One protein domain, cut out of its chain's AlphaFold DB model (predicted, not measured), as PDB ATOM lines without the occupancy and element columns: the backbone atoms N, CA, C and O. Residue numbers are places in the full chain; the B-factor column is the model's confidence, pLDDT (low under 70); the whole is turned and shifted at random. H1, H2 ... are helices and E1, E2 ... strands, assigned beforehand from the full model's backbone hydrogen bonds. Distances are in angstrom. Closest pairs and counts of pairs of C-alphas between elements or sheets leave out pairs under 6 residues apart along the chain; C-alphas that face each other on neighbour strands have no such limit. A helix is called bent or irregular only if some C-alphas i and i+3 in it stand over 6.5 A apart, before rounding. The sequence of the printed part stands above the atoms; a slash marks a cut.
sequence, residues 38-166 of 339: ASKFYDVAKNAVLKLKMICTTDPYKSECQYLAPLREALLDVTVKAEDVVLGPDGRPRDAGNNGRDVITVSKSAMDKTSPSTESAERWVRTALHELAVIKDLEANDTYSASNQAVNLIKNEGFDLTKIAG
ATOM      1  N   ALA A  38     272.599 147.612 342.526       82.75
ATOM      2  CA  ALA A  38     273.384 148.209 343.610       82.75
ATOM      3  C   ALA A  38     274.745 148.740 343.129       82.75
ATOM      4  O   ALA A  38     275.102 149.876 343.426       82.75
ATOM      5  N   SER A  39     275.483 147.953 342.335       78.62
ATOM      6  CA  SER A  39     276.762 148.392 341.761       78.62
ATOM      7  C   SER A  39     276.564 149.543 340.786       78.62
ATOM      8  O   SER A  39     277.319 150.504 340.838       78.62
ATOM      9  N   LYS A  40     275.522 149.487 339.945       83.75
ATOM     10  CA  LYS A  40     275.195 150.596 339.039       83.75
ATOM     11  C   LYS A  40     274.933 151.885 339.814       83.75
ATOM     12  O   LYS A  40     275.500 152.915 339.481       83.75
ATOM     13  N   PHE A  41     274.116 151.828 340.863       88.50
ATOM     14  CA  PHE A  41     273.833 152.989 341.705       88.50
ATOM     15  C   PHE A  41     275.101 153.533 342.383       88.50
ATOM     16  O   PHE A  41     275.332 154.740 342.392       88.50
ATOM     17  N   TYR A  42     275.958 152.646 342.895       85.50
ATOM     18  CA  TYR A  42     277.243 153.038 343.473       85.50
ATOM     19  C   TYR A  42     278.168 153.707 342.441       85.50
ATOM     20  O   TYR A  42     278.801 154.719 342.745       85.50
ATOM     21  N   ASP A  43     278.210 153.204 341.205       84.19
ATOM     22  CA  ASP A  43     278.987 153.806 340.118       84.19
ATOM     23  C   ASP A  43     278.481 155.211 339.763       84.19
ATOM     24  O   ASP A  43     279.295 156.120 339.579       84.19
ATOM     25  N   VAL A  44     277.159 155.425 339.738       89.75
ATOM     26  CA  VAL A  44     276.554 156.760 339.567       89.75
ATOM     27  C   VAL A  44     277.049 157.707 340.660       89.75
ATOM     28  O   VAL A  44     277.554 158.790 340.356       89.75
ATOM     29  N   ALA A  45     276.951 157.285 341.926       89.94
ATOM     30  CA  ALA A  45     277.379 158.072 343.081       89.94
ATOM     31  C   ALA A  45     278.869 158.438 342.988       89.94
ATOM     32  O   ALA A  45     279.253 159.605 343.081       89.94
ATOM     33  N   LYS A  46     279.715 157.443 342.706       86.50
ATOM     34  CA  LYS A  46     281.161 157.606 342.537       86.50
ATOM     35  C   LYS A  46     281.510 158.567 341.403       86.50
ATOM     36  O   LYS A  46     282.360 159.442 341.582       86.50
ATOM     37  N   ASN A  47     280.875 158.421 340.243       82.50
ATOM     38  CA  ASN A  47     281.117 159.288 339.094       82.50
ATOM     39  C   ASN A  47     280.706 160.731 339.395       82.50
ATOM     40  O   ASN A  47     281.445 161.654 339.046       82.50
ATOM     41  N   ALA A  48     279.572 160.930 340.070       88.00
ATOM     42  CA  ALA A  48     279.085 162.248 340.459       88.00
ATOM     43  C   ALA A  48     280.064 162.950 341.415       88.00
ATOM     44  O   ALA A  48     280.487 164.077 341.146       88.00
ATOM     45  N   VAL A  49     280.513 162.254 342.465       83.06
ATOM     46  CA  VAL A  49     281.513 162.768 343.418       83.06
ATOM     47  C   VAL A  49     282.845 163.072 342.723       83.06
ATOM     48  O   VAL A  49     283.475 164.092 343.003       83.06
ATOM     49  N   LEU A  50     283.271 162.241 341.765       79.44
ATOM     50  CA  LEU A  50     284.478 162.503 340.978       79.44
ATOM     51  C   LEU A  50     284.349 163.775 340.128       79.44
ATOM     52  O   LEU A  50     285.312 164.537 340.037       79.44
ATOM     53  N   LYS A  51     283.187 164.031 339.513       82.69
ATOM     54  CA  LYS A  51     282.968 165.272 338.751       82.69
ATOM     55  C   LYS A  51     282.957 166.492 339.654       82.69
ATOM     56  O   LYS A  51     283.639 167.462 339.337       82.69
ATOM     57  N   LEU A  52     282.302 166.406 340.808       78.19
ATOM     58  CA  LEU A  52     282.356 167.467 341.808       78.19
ATOM     59  C   LEU A  52     283.804 167.747 342.248       78.19
ATOM     60  O   LEU A  52     284.220 168.901 342.288       78.19
ATOM     61  N   LYS A  53     284.619 166.703 342.463       80.69
ATOM     62  CA  LYS A  53     286.054 166.849 342.757       80.69
ATOM     63  C   LYS A  53     286.795 167.623 341.667       80.69
ATOM     64  O   LYS A  53     287.564 168.520 341.991       80.69
ATOM     65  N   MET A  54     286.579 167.287 340.394       73.50
ATOM     66  CA  MET A  54     287.241 167.969 339.273       73.50
ATOM     67  C   MET A  54     286.917 169.469 339.245       73.50
ATOM     68  O   MET A  54     287.816 170.286 339.043       73.50
ATOM     69  N   ILE A  55     285.652 169.821 339.488       74.75
ATOM     70  CA  ILE A  55     285.198 171.214 339.545       74.75
ATOM     71  C   ILE A  55     285.887 171.934 340.703       74.75
ATOM     72  O   ILE A  55     286.532 172.954 340.489       74.75
ATOM     73  N   CYS A  56     285.850 171.354 341.901       75.00
ATOM     74  CA  CYS A  56     286.393 171.974 343.109       75.00
ATOM     75  C   CYS A  56     287.922 172.034 343.163       75.00
ATOM     76  O   CYS A  56     288.482 172.841 343.895       75.00
ATOM     77  N   THR A  57     288.622 171.196 342.397       73.00
ATOM     78  CA  THR A  57     290.067 171.353 342.178       73.00
ATOM     79  C   THR A  57     290.372 172.518 341.235       73.00
ATOM     80  O   THR A  57     291.414 173.147 341.381       73.00
ATOM     81  N   THR A  58     289.484 172.809 340.282       69.44
ATOM     82  CA  THR A  58     289.661 173.911 339.323       69.44
ATOM     83  C   THR A  58     289.275 175.255 339.936       69.44
ATOM     84  O   THR A  58     289.997 176.235 339.773       69.44
ATOM     85  N   ASP A  59     288.157 175.294 340.660       75.00
ATOM     86  CA  ASP A  59     287.663 176.472 341.369       75.00
ATOM     87  C   ASP A  59     287.132 176.066 342.758       75.00
ATOM     88  O   ASP A  59     285.971 175.665 342.894       75.00
ATOM     89  N   PRO A  60     287.979 176.134 343.802       80.12
ATOM     90  CA  PRO A  60     287.614 175.702 345.148       80.12
ATOM     91  C   PRO A  60     286.657 176.662 345.867       80.12
ATOM     92  O   PRO A  60     286.148 176.309 346.929       80.12
ATOM     93  N   TYR A  61     286.413 177.864 345.332       89.81
ATOM     94  CA  TYR A  61     285.631 178.904 346.011       89.81
ATOM     95  C   TYR A  61     284.124 178.812 345.750       89.81
ATOM     96  O   TYR A  61     283.349 179.564 346.343       89.81
ATOM     97  N   LYS A  62     283.686 177.892 344.884       86.88
ATOM     98  CA  LYS A  62     282.263 177.616 344.659       86.88
ATOM     99  C   LYS A  62     281.632 177.073 345.939       86.88
ATOM    100  O   LYS A  62     282.166 176.156 346.561       86.88
ATOM    101  N   SER A  63     280.475 177.613 346.315       93.81
ATOM    102  CA  SER A  63     279.774 177.259 347.558       93.81
ATOM    103  C   SER A  63     279.531 175.757 347.711       93.81
ATOM    104  O   SER A  63     279.642 175.212 348.801       93.81
ATOM    105  N   GLU A  64     279.258 175.063 346.612       93.81
ATOM    106  CA  GLU A  64     278.941 173.641 346.560       93.81
ATOM    107  C   GLU A  64     280.162 172.752 346.835       93.81
ATOM    108  O   GLU A  64     280.016 171.574 347.162       93.81
ATOM    109  N   CYS A  65     281.378 173.304 346.763       91.50
ATOM    110  CA  CYS A  65     282.598 172.568 347.081       91.50
ATOM    111  C   CYS A  65     282.717 172.205 348.560       91.50
ATOM    112  O   CYS A  65     283.418 171.247 348.893       91.50
ATOM    113  N   GLN A  66     281.951 172.867 349.434       94.19
ATOM    114  CA  GLN A  66     281.815 172.464 350.834       94.19
ATOM    115  C   GLN A  66     281.230 171.047 350.993       94.19
ATOM    116  O   GLN A  66     281.502 170.380 351.988       94.19
ATOM    117  N   TYR A  67     280.473 170.548 350.005       95.00
ATOM    118  CA  TYR A  67     279.862 169.215 350.049       95.00
ATOM    119  C   TYR A  67     280.828 168.092 349.664       95.00
ATOM    120  O   TYR A  67     280.574 166.929 349.971       95.00
ATOM    121  N   LEU A  68     281.949 168.404 349.003       90.62
ATOM    122  CA  LEU A  68     282.827 167.389 348.423       90.62
ATOM    123  C   LEU A  68     283.430 166.447 349.471       90.62
ATOM    124  O   LEU A  68     283.452 165.235 349.256       90.62
ATOM    125  N   ALA A  69     283.950 166.988 350.576       88.69
ATOM    126  CA  ALA A  69     284.597 166.171 351.600       88.69
ATOM    127  C   ALA A  69     283.602 165.207 352.281       88.69
ATOM    128  O   ALA A  69     283.861 164.002 352.219       88.69
ATOM    129  N   PRO A  70     282.438 165.663 352.793       92.25
ATOM    130  CA  PRO A  70     281.445 164.756 353.363       92.25
ATOM    131  C   PRO A  70     280.945 163.705 352.364       92.25
ATOM    132  O   PRO A  70     280.908 162.522 352.688       92.25
ATOM    133  N   LEU A  71     280.627 164.094 351.121       91.56
ATOM    134  CA  LEU A  71     280.155 163.147 350.101       91.56
ATOM    135  C   LEU A  71     281.212 162.086 349.762       91.56
ATOM    136  O   LEU A  71     280.882 160.920 349.549       91.56
ATOM    137  N   ARG A  72     282.495 162.471 349.729       88.62
ATOM    138  CA  ARG A  72     283.604 161.533 349.525       88.62
ATOM    139  C   ARG A  72     283.748 160.571 350.700       88.62
ATOM    140  O   ARG A  72     283.995 159.396 350.465       88.62
ATOM    141  N   GLU A  73     283.621 161.056 351.931       82.50
ATOM    142  CA  GLU A  73     283.648 160.206 353.125       82.50
ATOM    143  C   GLU A  73     282.472 159.227 353.129       82.50
ATOM    144  O   GLU A  73     282.678 158.033 353.303       82.50
ATOM    145  N   ALA A  74     281.257 159.697 352.822       87.12
ATOM    146  CA  ALA A  74     280.072 158.843 352.722       87.12
ATOM    147  C   ALA A  74     280.284 157.709 351.718       87.12
ATOM    148  O   ALA A  74     279.974 156.560 352.005       87.12
ATOM    149  N   LEU A  75     280.869 158.021 350.561       82.56
ATOM    150  CA  LEU A  75     281.142 157.038 349.518       82.56
ATOM    151  C   LEU A  75     282.105 155.926 349.973       82.56
ATOM    152  O   LEU A  75     282.008 154.810 349.475       82.56
ATOM    153  N   LEU A  76     283.038 156.219 350.885       79.81
ATOM    154  CA  LEU A  76     283.980 155.229 351.420       79.81
ATOM    155  C   LEU A  76     283.339 154.320 352.474       79.81
ATOM    156  O   LEU A  76     283.718 153.153 352.574       79.81
ATOM    157  N   ASP A  77     282.384 154.859 353.228       80.75
ATOM    158  CA  ASP A  77     281.759 154.182 354.367       80.75
ATOM    159  C   ASP A  77     280.501 153.393 353.964       80.75
ATOM    160  O   ASP A  77     280.093 152.463 354.658       80.75
ATOM    161  N   VAL A  78     279.872 153.756 352.842       81.81
ATOM    162  CA  VAL A  78     278.551 153.249 352.474       81.81
ATOM    163  C   VAL A  78     278.574 151.868 351.820       81.81
ATOM    164  O   VAL A  78     279.384 151.549 350.948       81.81
ATOM    165  N   THR A  79     277.584 151.062 352.179       87.31
ATOM    166  CA  THR A  79     277.215 149.815 351.516       87.31
ATOM    167  C   THR A  79     275.930 150.023 350.724       87.31
ATOM    168  O   THR A  79     274.906 150.420 351.276       87.31
ATOM    169  N   VAL A  80     275.949 149.707 349.427       87.38
ATOM    170  CA  VAL A  80     274.750 149.784 348.581       87.38
ATOM    171  C   VAL A  80     274.144 148.393 348.400       87.38
ATOM    172  O   VAL A  80     274.826 147.455 347.986       87.38
ATOM    173  N   LYS A  81     272.850 148.262 348.685       89.31
ATOM    174  CA  LYS A  81     272.031 147.058 348.492       89.31
ATOM    175  C   LYS A  81     270.925 147.338 347.478       89.31
ATOM    176  O   LYS A  81     270.584 148.490 347.240       89.31
ATOM    177  N   ALA A  82     270.358 146.293 346.880       90.25
ATOM    178  CA  ALA A  82     269.241 146.424 345.947       90.25
ATOM    179  C   ALA A  82     268.062 145.541 346.363       90.25
ATOM    180  O   ALA A  82     268.217 144.330 346.534       90.25
ATOM    181  N   GLU A  83     266.878 146.136 346.428       90.31
ATOM    182  CA  GLU A  83     265.610 145.478 346.754       90.31
ATOM    183  C   GLU A  83     264.591 145.711 345.640       90.31
ATOM    184  O   GLU A  83     264.718 146.645 344.852       90.31
ATOM    185  N   ASP A  84     263.575 144.856 345.534       90.44
ATOM    186  CA  ASP A  84     262.621 144.936 344.423       90.44
ATOM    187  C   ASP A  84     261.864 146.279 344.436       90.44
ATOM    188  O   ASP A  84     261.782 146.978 343.418       90.44
ATOM    189  N   VAL A  85     261.400 146.700 345.615       92.88
ATOM    190  CA  VAL A  85     260.765 147.998 345.869       92.88
ATOM    191  C   VAL A  85     261.283 148.540 347.196       92.88
ATOM    192  O   VAL A  85     261.234 147.837 348.197       92.88
ATOM    193  N   VAL A  86     261.724 149.796 347.205       93.44
ATOM    194  CA  VAL A  86     262.046 150.527 348.437       93.44
ATOM    195  C   VAL A  86     260.840 151.383 348.794       93.44
ATOM    196  O   VAL A  86     260.288 152.049 347.918       93.44
ATOM    197  N   LEU A  87     260.405 151.352 350.053       91.19
ATOM    198  CA  LEU A  87     259.265 152.135 350.534       91.19
ATOM    199  C   LEU A  87     259.741 153.238 351.478       91.19
ATOM    200  O   LEU A  87     260.586 153.002 352.340       91.19
ATOM    201  N   GLY A  88     259.178 154.434 351.325       87.94
ATOM    202  CA  GLY A  88     259.361 155.523 352.279       87.94
ATOM    203  C   GLY A  88     258.540 155.314 353.560       87.94
ATOM    204  O   GLY A  88     257.688 154.420 353.616       87.94
ATOM    205  N   PRO A  89     258.722 156.174 354.581       84.25
ATOM    206  CA  PRO A  89     257.919 156.145 355.811       84.25
ATOM    207  C   PRO A  89     256.412 156.328 355.568       84.25
ATOM    208  O   PRO A  89     255.585 155.899 356.365       84.25
ATOM    209  N   ASP A  90     256.056 156.953 354.446       87.19
ATOM    210  CA  ASP A  90     254.693 157.151 353.957       87.19
ATOM    211  C   ASP A  90     254.116 155.927 353.221       87.19
ATOM    212  O   ASP A  90     253.010 155.989 352.680       87.19
ATOM    213  N   GLY A  91     254.862 154.819 353.163       89.88
ATOM    214  CA  GLY A  91     254.482 153.596 352.459       89.88
ATOM    215  C   GLY A  91     254.518 153.720 350.935       89.88
ATOM    216  O   GLY A  91     254.037 152.823 350.241       89.88
ATOM    217  N   ARG A  92     255.058 154.818 350.386       91.50
ATOM    218  CA  ARG A  92     255.132 155.035 348.936       91.50
ATOM    219  C   ARG A  92     256.447 154.508 348.358       91.50
ATOM    220  O   ARG A  92     257.479 154.640 349.016       91.50
ATOM    221  N   PRO A  93     256.443 153.961 347.127       92.31
ATOM    222  CA  PRO A  93     257.669 153.553 346.445       92.31
ATOM    223  C   PRO A  93     258.659 154.709 346.271       92.31
ATOM    224  O   PRO A  93     258.264 155.814 345.893       92.31
ATOM    225  N   ARG A  94     259.941 154.430 346.502       92.56
ATOM    226  CA  ARG A  94     261.077 155.345 346.345       92.56
ATOM    227  C   ARG A  94     262.129 154.738 345.418       92.56
ATOM    228  O   ARG A  94     262.187 153.523 345.235       92.56
ATOM    229  N   ASP A  95     262.961 155.600 344.843       93.75
ATOM    230  CA  ASP A  95     264.060 155.177 343.964       93.75
ATOM    231  C   ASP A  95     265.196 154.543 344.750       93.75
ATOM    232  O   ASP A  95     265.768 153.536 344.335       93.75
ATOM    233  N   ALA A  96     265.489 155.134 345.898       94.50
ATOM    234  CA  ALA A  96     266.404 154.635 346.895       94.50
ATOM    235  C   ALA A  96     265.945 155.126 348.273       94.50
ATOM    236  O   ALA A  96     265.008 155.920 348.389       94.50
ATOM    237  N   GLY A  97     266.585 154.604 349.303       92.56
ATOM    238  CA  GLY A  97     266.516 155.122 350.657       92.56
ATOM    239  C   GLY A  97     267.753 154.687 351.423       92.56
ATOM    240  O   GLY A  97     268.489 153.800 350.985       92.56
ATOM    241  N   ASN A  98     267.970 155.282 352.583       90.44
ATOM    242  CA  ASN A  98     269.114 154.987 353.431       90.44
ATOM    243  C   ASN A  98     268.672 154.683 354.869       90.44
ATOM    244  O   ASN A  98     267.565 155.019 355.289       90.44
ATOM    245  N   ASN A  99     269.547 154.031 355.632       87.69
ATOM    246  CA  ASN A  99     269.331 153.750 357.055       87.69
ATOM    247  C   ASN A  99     269.797 154.891 357.988       87.69
ATOM    248  O   ASN A  99     269.849 154.692 359.202       87.69
ATOM    249  N   GLY A 100     270.188 156.047 357.441       81.75
ATOM    250  CA  GLY A 100     270.755 157.177 358.180       81.75
ATOM    251  C   GLY A 100     272.167 156.948 358.726       81.75
ATOM    252  O   GLY A 100     272.593 157.688 359.606       81.75
ATOM    253  N   ARG A 101     272.883 155.904 358.284       85.69
ATOM    254  CA  ARG A 101     274.250 155.608 358.750       85.69
ATOM    255  C   ARG A 101     275.206 155.240 357.629       85.69
ATOM    256  O   ARG A 101     276.189 155.929 357.412       85.69
ATOM    257  N   ASP A 102     274.970 154.110 356.985       86.62
ATOM    258  CA  ASP A 102     275.988 153.434 356.175       86.62
ATOM    259  C   ASP A 102     275.402 152.472 355.139       86.62
ATOM    260  O   ASP A 102     276.147 151.857 354.383       86.62
ATOM    261  N   VAL A 103     274.078 152.330 355.061       89.69
ATOM    262  CA  VAL A 103     273.427 151.477 354.066       89.69
ATOM    263  C   VAL A 103     272.490 152.309 353.215       89.69
ATOM    264  O   VAL A 103     271.581 152.954 353.736       89.69
ATOM    265  N   ILE A 104     272.681 152.221 351.901       93.62
ATOM    266  CA  ILE A 104     271.732 152.699 350.894       93.62
ATOM    267  C   ILE A 104     271.080 151.485 350.248       93.62
ATOM    268  O   ILE A 104     271.765 150.584 349.766       93.62
ATOM    269  N   THR A 105     269.758 151.478 350.177       94.31
ATOM    270  CA  THR A 105     268.984 150.487 349.440       94.31
ATOM    271  C   THR A 105     268.401 151.143 348.195       94.31
ATOM    272  O   THR A 105     267.647 152.103 348.299       94.31
ATOM    273  N   VAL A 106     268.723 150.623 347.008       94.25
ATOM    274  CA  VAL A 106     268.150 151.067 345.726       94.25
ATOM    275  C   VAL A 106     266.996 150.160 345.295       94.25
ATOM    276  O   VAL A 106     267.066 148.935 345.433       94.25
ATOM    277  N   SER A 107     265.937 150.744 344.732       94.12
ATOM    278  CA  SER A 107     264.830 149.991 344.145       94.12
ATOM    279  C   SER A 107     265.180 149.495 342.742       94.12
ATOM    280  O   SER A 107     265.360 150.279 341.807       94.12
ATOM    281  N   LYS A 108     265.193 148.169 342.566       89.88
ATOM    282  CA  LYS A 108     265.347 147.522 341.256       89.88
ATOM    283  C   LYS A 108     264.225 147.932 340.314       89.88
ATOM    284  O   LYS A 108     264.501 148.350 339.199       89.88
ATOM    285  N   SER A 109     262.971 147.897 340.774       89.44
ATOM    286  CA  SER A 109     261.820 148.237 339.926       89.44
ATOM    287  C   SER A 109     261.804 149.700 339.477       89.44
ATOM    288  O   SER A 109     261.300 149.989 338.391       89.44
ATOM    289  N   ALA A 110     262.351 150.624 340.274       89.56
ATOM    290  CA  ALA A 110     262.556 152.004 339.849       89.56
ATOM    291  C   ALA A 110     263.675 152.099 338.805       89.56
ATOM    292  O   ALA A 110     263.496 152.721 337.758       89.56
ATOM    293  N   MET A 111     264.807 151.440 339.059       86.56
ATOM    294  CA  MET A 111     265.966 151.479 338.169       86.56
ATOM    295  C   MET A 111     265.729 150.752 336.837       86.56
ATOM    296  O   MET A 111     266.176 151.246 335.807       86.56
ATOM    297  N   ASP A 112     264.945 149.677 336.805       82.38
ATOM    298  CA  ASP A 112     264.537 148.983 335.571       82.38
ATOM    299  C   ASP A 112     263.623 149.832 334.677       82.38
ATOM    300  O   ASP A 112     263.577 149.636 333.465       82.38
ATOM    301  N   LYS A 113     262.906 150.803 335.257       82.81
ATOM    302  CA  LYS A 113     262.049 151.751 334.524       82.81
ATOM    303  C   LYS A 113     262.806 152.987 334.038       82.81
ATOM    304  O   LYS A 113     262.190 153.918 333.518       82.81
ATOM    305  N   THR A 114     264.122 153.022 334.223       79.25
ATOM    306  CA  THR A 114     264.958 154.145 333.802       79.25
ATOM    307  C   THR A 114     264.990 154.248 332.287       79.25
ATOM    308  O   THR A 114     265.345 153.299 331.590       79.25
ATOM    309  N   SER A 115     264.658 155.426 331.766       75.88
ATOM    310  CA  SER A 115     264.848 155.741 330.356       75.88
ATOM    311  C   SER A 115     266.275 156.256 330.115       75.88
ATOM    312  O   SER A 115     266.876 156.851 331.008       75.88
ATOM    313  N   PRO A 116     266.835 156.105 328.904       68.94
ATOM    314  CA  PRO A 116     268.143 156.665 328.555       68.94
ATOM    315  C   PRO A 116     268.103 158.195 328.328       68.94
ATOM    316  O   PRO A 116     268.860 158.723 327.517       68.94
ATOM    317  N   SER A 117     267.197 158.924 328.991       80.88
ATOM    318  CA  SER A 117     267.054 160.375 328.836       80.88
ATOM    319  C   SER A 117     267.933 161.151 329.819       80.88
ATOM    320  O   SER A 117     268.262 160.675 330.907       80.88
ATOM    321  N   THR A 118     268.260 162.397 329.465       84.12
ATOM    322  CA  THR A 118     268.964 163.331 330.356       84.12
ATOM    323  C   THR A 118     268.207 163.561 331.662       84.12
ATOM    324  O   THR A 118     268.829 163.644 332.712       84.12
ATOM    325  N   GLU A 119     266.875 163.608 331.621       89.12
ATOM    326  CA  GLU A 119     266.031 163.772 332.812       89.12
ATOM    327  C   GLU A 119     266.152 162.577 333.766       89.12
ATOM    328  O   GLU A 119     266.238 162.752 334.981       89.12
ATOM    329  N   SER A 120     266.198 161.357 333.222       89.06
ATOM    330  CA  SER A 120     266.386 160.152 334.031       89.06
ATOM    331  C   SER A 120     267.794 160.084 334.617       89.06
ATOM    332  O   SER A 120     267.964 159.762 335.790       89.06
ATOM    333  N   ALA A 121     268.805 160.460 333.830       89.31
ATOM    334  CA  ALA A 121     270.176 160.562 334.309       89.31
ATOM    335  C   ALA A 121     270.316 161.610 335.425       89.31
ATOM    336  O   ALA A 121     270.898 161.319 336.466       89.31
ATOM    337  N   GLU A 122     269.733 162.800 335.250       94.31
ATOM    338  CA  GLU A 122     269.713 163.857 336.267       94.31
ATOM    339  C   GLU A 122     269.045 163.372 337.555       94.31
ATOM    340  O   GLU A 122     269.597 163.554 338.639       94.31
ATOM    341  N   ARG A 123     267.901 162.686 337.436       94.88
ATOM    342  CA  ARG A 123     267.212 162.064 338.570       94.88
ATOM    343  C   ARG A 123     268.128 161.102 339.323       94.88
ATOM    344  O   ARG A 123     268.256 161.257 340.528       94.88
ATOM    345  N   TRP A 124     268.790 160.163 338.647       94.81
ATOM    346  CA  TRP A 124     269.649 159.179 339.316       94.81
ATOM    347  C   TRP A 124     270.916 159.774 339.917       94.81
ATOM    348  O   TRP A 124     271.292 159.384 341.020       94.81
ATOM    349  N   VAL A 125     271.554 160.732 339.242       95.44
ATOM    350  CA  VAL A 125     272.703 161.457 339.805       95.44
ATOM    351  C   VAL A 125     272.275 162.214 341.061       95.44
ATOM    352  O   VAL A 125     272.952 162.132 342.085       95.44
ATOM    353  N   ARG A 126     271.126 162.898 341.016       97.25
ATOM    354  CA  ARG A 126     270.561 163.590 342.177       97.25
ATOM    355  C   ARG A 126     270.243 162.628 343.314       97.25
ATOM    356  O   ARG A 126     270.658 162.895 344.432       97.25
ATOM    357  N   THR A 127     269.546 161.525 343.039       96.81
ATOM    358  CA  THR A 127     269.215 160.511 344.049       96.81
ATOM    359  C   THR A 127     270.486 159.950 344.681       96.81
ATOM    360  O   THR A 127     270.592 159.910 345.897       96.81
ATOM    361  N   ALA A 128     271.496 159.598 343.886       96.12
ATOM    362  CA  ALA A 128     272.760 159.085 344.405       96.12
ATOM    363  C   ALA A 128     273.474 160.077 345.336       96.12
ATOM    364  O   ALA A 128     273.946 159.691 346.402       96.12
ATOM    365  N   LEU A 129     273.529 161.358 344.958       97.19
ATOM    366  CA  LEU A 129     274.106 162.396 345.812       97.19
ATOM    367  C   LEU A 129     273.258 162.659 347.062       97.19
ATOM    368  O   LEU A 129     273.831 162.881 348.123       97.19
ATOM    369  N   HIS A 130     271.929 162.606 346.948       97.31
ATOM    370  CA  HIS A 130     271.003 162.770 348.069       97.31
ATOM    371  C   HIS A 130     271.229 161.705 349.143       97.31
ATOM    372  O   HIS A 130     271.444 162.040 350.302       97.31
ATOM    373  N   GLU A 131     271.278 160.427 348.763       96.38
ATOM    374  CA  GLU A 131     271.460 159.349 349.740       96.38
ATOM    375  C   GLU A 131     272.812 159.443 350.477       96.38
ATOM    376  O   GLU A 131     272.891 159.171 351.674       96.38
ATOM    377  N   LEU A 132     273.876 159.887 349.792       94.75
ATOM    378  CA  LEU A 132     275.164 160.178 350.436       94.75
ATOM    379  C   LEU A 132     275.094 161.407 351.355       94.75
ATOM    380  O   LEU A 132     275.721 161.422 352.413       94.75
ATOM    381  N   ALA A 133     274.361 162.443 350.945       95.94
ATOM    382  CA  ALA A 133     274.201 163.673 351.708       95.94
ATOM    383  C   ALA A 133     273.422 163.433 353.009       95.94
ATOM    384  O   ALA A 133     273.827 163.944 354.052       95.94
ATOM    385  N   VAL A 134     272.368 162.610 352.971       94.62
ATOM    386  CA  VAL A 134     271.603 162.225 354.166       94.62
ATOM    387  C   VAL A 134     272.471 161.459 355.162       94.62
ATOM    388  O   VAL A 134     272.441 161.761 356.348       94.62
ATOM    389  N   ILE A 135     273.310 160.528 354.693       93.44
ATOM    390  CA  ILE A 135     274.248 159.778 355.551       93.44
ATOM    391  C   ILE A 135     275.202 160.697 356.338       93.44
ATOM    392  O   ILE A 135     275.667 160.329 357.415       93.44
ATOM    393  N   LYS A 136     275.515 161.883 355.810       94.25
ATOM    394  CA  LYS A 136     276.408 162.861 356.454       94.25
ATOM    395  C   LYS A 136     275.668 164.068 357.025       94.25
ATOM    396  O   LYS A 136     276.288 165.113 357.203       94.25
ATOM    397  N   ASP A 137     274.363 163.940 357.266       93.44
ATOM    398  CA  ASP A 137     273.509 164.994 357.825       93.44
ATOM    399  C   ASP A 137     273.571 166.326 357.046       93.44
ATOM    400  O   ASP A 137     273.288 167.399 357.581       93.44
ATOM    401  N   LEU A 138     273.941 166.279 355.759       91.38
ATOM    402  CA  LEU A 138     273.917 167.447 354.876       91.38
ATOM    403  C   LEU A 138     272.499 167.747 354.378       91.38
ATOM    404  O   LEU A 138     272.201 168.873 353.982       91.38
ATOM    405  N   GLU A 139     271.641 166.729 354.374       93.25
ATOM    406  CA  GLU A 139     270.243 166.796 353.967       93.25
ATOM    407  C   GLU A 139     269.386 165.933 354.892       93.25
ATOM    408  O   GLU A 139     269.827 164.894 355.376       93.25
ATOM    409  N   ALA A 140     268.138 166.336 355.117       88.94
ATOM    410  CA  ALA A 140     267.140 165.456 355.714       88.94
ATOM    411  C   ALA A 140     266.541 164.532 354.643       88.94
ATOM    412  O   ALA A 140     266.512 164.880 353.458       88.94
ATOM    413  N   ASN A 141     265.979 163.399 355.072       82.88
ATOM    414  CA  ASN A 141     265.175 162.538 354.202       82.88
ATOM    415  C   ASN A 141     264.112 163.367 353.457       82.88
ATOM    416  O   ASN A 141     263.457 164.220 354.058       82.88
ATOM    417  N   ASP A 142     263.954 163.121 352.155       82.56
ATOM    418  CA  ASP A 142     263.044 163.840 351.248       82.56
ATOM    419  C   ASP A 142     263.385 165.320 350.966       82.56
ATOM    420  O   ASP A 142     262.640 165.999 350.253       82.56
ATOM    421  N   THR A 143     264.526 165.831 351.444       89.75
ATOM    422  CA  THR A 143     265.017 167.180 351.111       89.75
ATOM    423  C   THR A 143     266.236 167.120 350.193       89.75
ATOM    424  O   THR A 143     267.201 166.437 350.490       89.75
ATOM    425  N   TYR A 144     266.211 167.860 349.082       92.75
ATOM    426  CA  TYR A 144     267.214 167.749 348.008       92.75
ATOM    427  C   TYR A 144     268.033 169.042 347.813       92.75
ATOM    428  O   TYR A 144     268.351 169.415 346.689       92.75
ATOM    429  N   SER A 145     268.299 169.817 348.868       94.06
ATOM    430  CA  SER A 145     268.984 171.117 348.742       94.06
ATOM    431  C   SER A 145     270.433 171.018 348.223       94.06
ATOM    432  O   SER A 145     270.738 171.538 347.150       94.06
ATOM    433  N   ALA A 146     271.328 170.370 348.970       93.50
ATOM    434  CA  ALA A 146     272.734 170.174 348.620       93.50
ATOM    435  C   ALA A 146     272.912 169.324 347.349       93.50
ATOM    436  O   ALA A 146     273.719 169.663 346.483       93.50
ATOM    437  N   SER A 147     272.129 168.256 347.190       96.88
ATOM    438  CA  SER A 147     272.159 167.384 346.015       96.88
ATOM    439  C   SER A 147     271.714 168.126 344.749       96.88
ATOM    440  O   SER A 147     272.394 168.020 343.727       96.88
ATOM    441  N   ASN A 148     270.660 168.956 344.798       97.56
ATOM    442  CA  ASN A 148     270.289 169.813 343.663       97.56
ATOM    443  C   ASN A 148     271.384 170.833 343.328       97.56
ATOM    444  O   ASN A 148     271.680 171.034 342.153       97.56
ATOM    445  N   GLN A 149     271.990 171.472 344.333       97.38
ATOM    446  CA  GLN A 149     273.075 172.430 344.104       97.38
ATOM    447  C   GLN A 149     274.280 171.761 343.429       97.38
ATOM    448  O   GLN A 149     274.755 172.243 342.403       97.38
ATOM    449  N   ALA A 150     274.712 170.600 343.926       95.44
ATOM    450  CA  ALA A 150     275.808 169.838 343.333       95.44
ATOM    451  C   ALA A 150     275.503 169.399 341.888       95.44
ATOM    452  O   ALA A 150     276.353 169.550 341.009       95.44
ATOM    453  N   VAL A 151     274.291 168.904 341.610       96.94
ATOM    454  CA  VAL A 151     273.870 168.528 340.246       96.94
ATOM    455  C   VAL A 151     273.848 169.735 339.311       96.94
ATOM    456  O   VAL A 151     274.362 169.650 338.193       96.94
ATOM    457  N   ASN A 152     273.297 170.863 339.763       96.69
ATOM    458  CA  ASN A 152     273.257 172.094 338.980       96.69
ATOM    459  C   ASN A 152     274.663 172.601 338.669       96.69
ATOM    460  O   ASN A 152     274.929 172.984 337.533       96.69
ATOM    461  N   LEU A 153     275.581 172.546 339.638       92.00
ATOM    462  CA  LEU A 153     276.970 172.910 339.401       92.00
ATOM    463  C   LEU A 153     277.618 171.987 338.359       92.00
ATOM    464  O   LEU A 153     278.184 172.474 337.384       92.00
ATOM    465  N   ILE A 154     277.481 170.665 338.504       85.44
ATOM    466  CA  ILE A 154     278.000 169.686 337.532       85.44
ATOM    467  C   ILE A 154     277.483 169.982 336.115       85.44
ATOM    468  O   ILE A 154     278.252 169.953 335.152       85.44
ATOM    469  N   LYS A 155     276.196 170.310 335.989       88.19
ATOM    470  CA  LYS A 155     275.553 170.662 334.720       88.19
ATOM    471  C   LYS A 155     276.079 171.980 334.144       88.19
ATOM    472  O   LYS A 155     276.378 172.041 332.953       88.19
ATOM    473  N   ASN A 156     276.225 173.011 334.975       87.56
ATOM    474  CA  ASN A 156     276.712 174.333 334.564       87.56
ATOM    475  C   ASN A 156     278.173 174.301 334.097       87.56
ATOM    476  O   ASN A 156     278.539 175.039 333.188       87.56
ATOM    477  N   GLU A 157     278.983 173.400 334.652       82.75
ATOM    478  CA  GLU A 157     280.370 173.149 334.226       82.75
ATOM    479  C   GLU A 157     280.460 172.270 332.959       82.75
ATOM    480  O   GLU A 157     281.541 171.853 332.542       82.75
ATOM    481  N   GLY A 158     279.323 171.973 332.321       77.75
ATOM    482  CA  GLY A 158     279.257 171.284 331.033       77.75
ATOM    483  C   GLY A 158     279.469 169.772 331.104       77.75
ATOM    484  O   GLY A 158     279.703 169.140 330.070       77.75
ATOM    485  N   PHE A 159     279.390 169.161 332.291       77.75
ATOM    486  CA  PHE A 159     279.459 167.707 332.401       77.75
ATOM    487  C   PHE A 159     278.142 167.052 331.978       77.75
ATOM    488  O   PHE A 159     277.047 167.440 332.381       77.75
ATOM    489  N   ASP A 160     278.268 165.995 331.181       79.88
ATOM    490  CA  ASP A 160     277.141 165.220 330.671       79.88
ATOM    491  C   ASP A 160     276.624 164.235 331.729       79.88
ATOM    492  O   ASP A 160     277.269 163.222 332.025       79.88
ATOM    493  N   LEU A 161     275.441 164.520 332.280       84.19
ATOM    494  CA  LEU A 161     274.808 163.696 333.312       84.19
ATOM    495  C   LEU A 161     274.514 162.270 332.828       84.19
ATOM    496  O   LEU A 161     274.590 161.348 333.636       84.19
ATOM    497  N   THR A 162     274.262 162.055 331.531       83.25
ATOM    498  CA  THR A 162     274.032 160.704 330.983       83.25
ATOM    499  C   THR A 162     275.292 159.844 331.057       83.25
ATOM    500  O   THR A 162     275.224 158.659 331.366       83.25
ATOM    501  N   LYS A 163     276.473 160.452 330.893       80.12
ATOM    502  CA  LYS A 163     277.759 159.761 331.067       80.12
ATOM    503  C   LYS A 163     278.102 159.514 332.531       80.12
ATOM    504  O   LYS A 163     278.742 158.513 332.831       80.12
ATOM    505  N   ILE A 164     277.706 160.415 333.433       77.69
ATOM    506  CA  ILE A 164     277.902 160.237 334.883       77.69
ATOM    507  C   ILE A 164     277.040 159.085 335.392       77.69
ATOM    508  O   ILE A 164     277.535 158.213 336.104       77.69
ATOM    509  N   ALA A 165     275.776 159.080 334.975       79.19
ATOM    510  CA  ALA A 165     274.815 158.034 335.262       79.19
ATOM    511  C   ALA A 165     275.270 156.654 334.729       79.19
ATOM    512  O   ALA A 165     274.856 155.615 335.236       79.19
ATOM    513  N   GLY A 166     276.148 156.635 333.718       67.25
ATOM    514  CA  GLY A 166     276.379 155.449 332.902       67.25
ATOM    515  C   GLY A 166     275.132 155.139 332.071       67.25
ATOM    516  O   GLY A 166     274.076 155.733 332.267       67.25
TER     517      GLY A 166
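This is residues 38 to 166 of the 339 residues of an uncharacterized protein of Bdellovibrionales bacterium (UniProt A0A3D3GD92). A small three-stranded sheet, E1, E3 and E2, stands at one end of a body made of two helical hairpins that cross, H1 with H2 and H4 with H5. The start of H1 and the later part of H4 pack on one face of the sheet, the short H6 packs on H1 and H4, and H3 follows the sheet at its end of the body. The printed part has 129 residues, with six named helices and three named strands in the order H1 H2 E1 E2 E3 H3 H4 H5 H6. The sheet runs E1 E3 E2 and is mixed, and the class is mostly helix. The whole is compact, with a radius of gyration of the C-alphas of 13.6 A and spans of 41 by 31 by 23 A.

The strands are E1, residues 79 to 83, E3, residues 103 to 107, and E2, residues 96 to 98. H1, residues 38 to 58, runs 30.7 A from C-alpha 38 at (273.384, 148.209, 343.610) to C-alpha 58 at (289.661, 173.911, 339.323). H4, residues 118 to 135, measures 26.0 A. H2, residues 63 to 77, measures 24.1 A and is irregular, but only just: C-alphas 66 and 69 are 6.9 A apart. H5, residues 145 to 156, measures 16.5 A. H3 is residues 108 to 112, and H6 is residues 161 to 165, ending at C-alpha 165 at (274.815, 158.034, 335.262).

E1 and E3 are parallel, with N 81 and O 104 2.8 A apart. E2 and E3 form an antiparallel hairpin, with N 105 and O 97 2.8 A apart. H4 is on the sheet, over E2, at a height of 9.7 A, and runs along the strands. H1 is on the same face, slantwise to the strands. H3 only grazes the sheet. H1 touches H4 about perpendicular, at 86 degrees, closest at the C-alphas of Ala 45 and Ala 128, 4.9 A. H1 and H2 form a hairpin at 38 degrees, only just a steep tilt, closest at the C-alphas of Cys 56 and Cys 65, 5.5 A. H4 and H5 form another, at a steep tilt of 41 degrees, closest at the C-alphas of His 130 and Ser 147, 5.2 A. H6 touches H4, closest at the C-alphas of Ala 121 and Thr 162, 5.1 A. Every O i to N i+4 pair is within hydrogen-bond range in H1, H3, H4, H5 and H6, and 7 of 11 in H2.

The C-alphas farthest apart, of Thr 58 and Gly 91, are 42.7 A apart. The printed part has no cut. The link E1 to E2 is long, with 12 residues. Residues 58, 116 and 166 have pLDDT under 70.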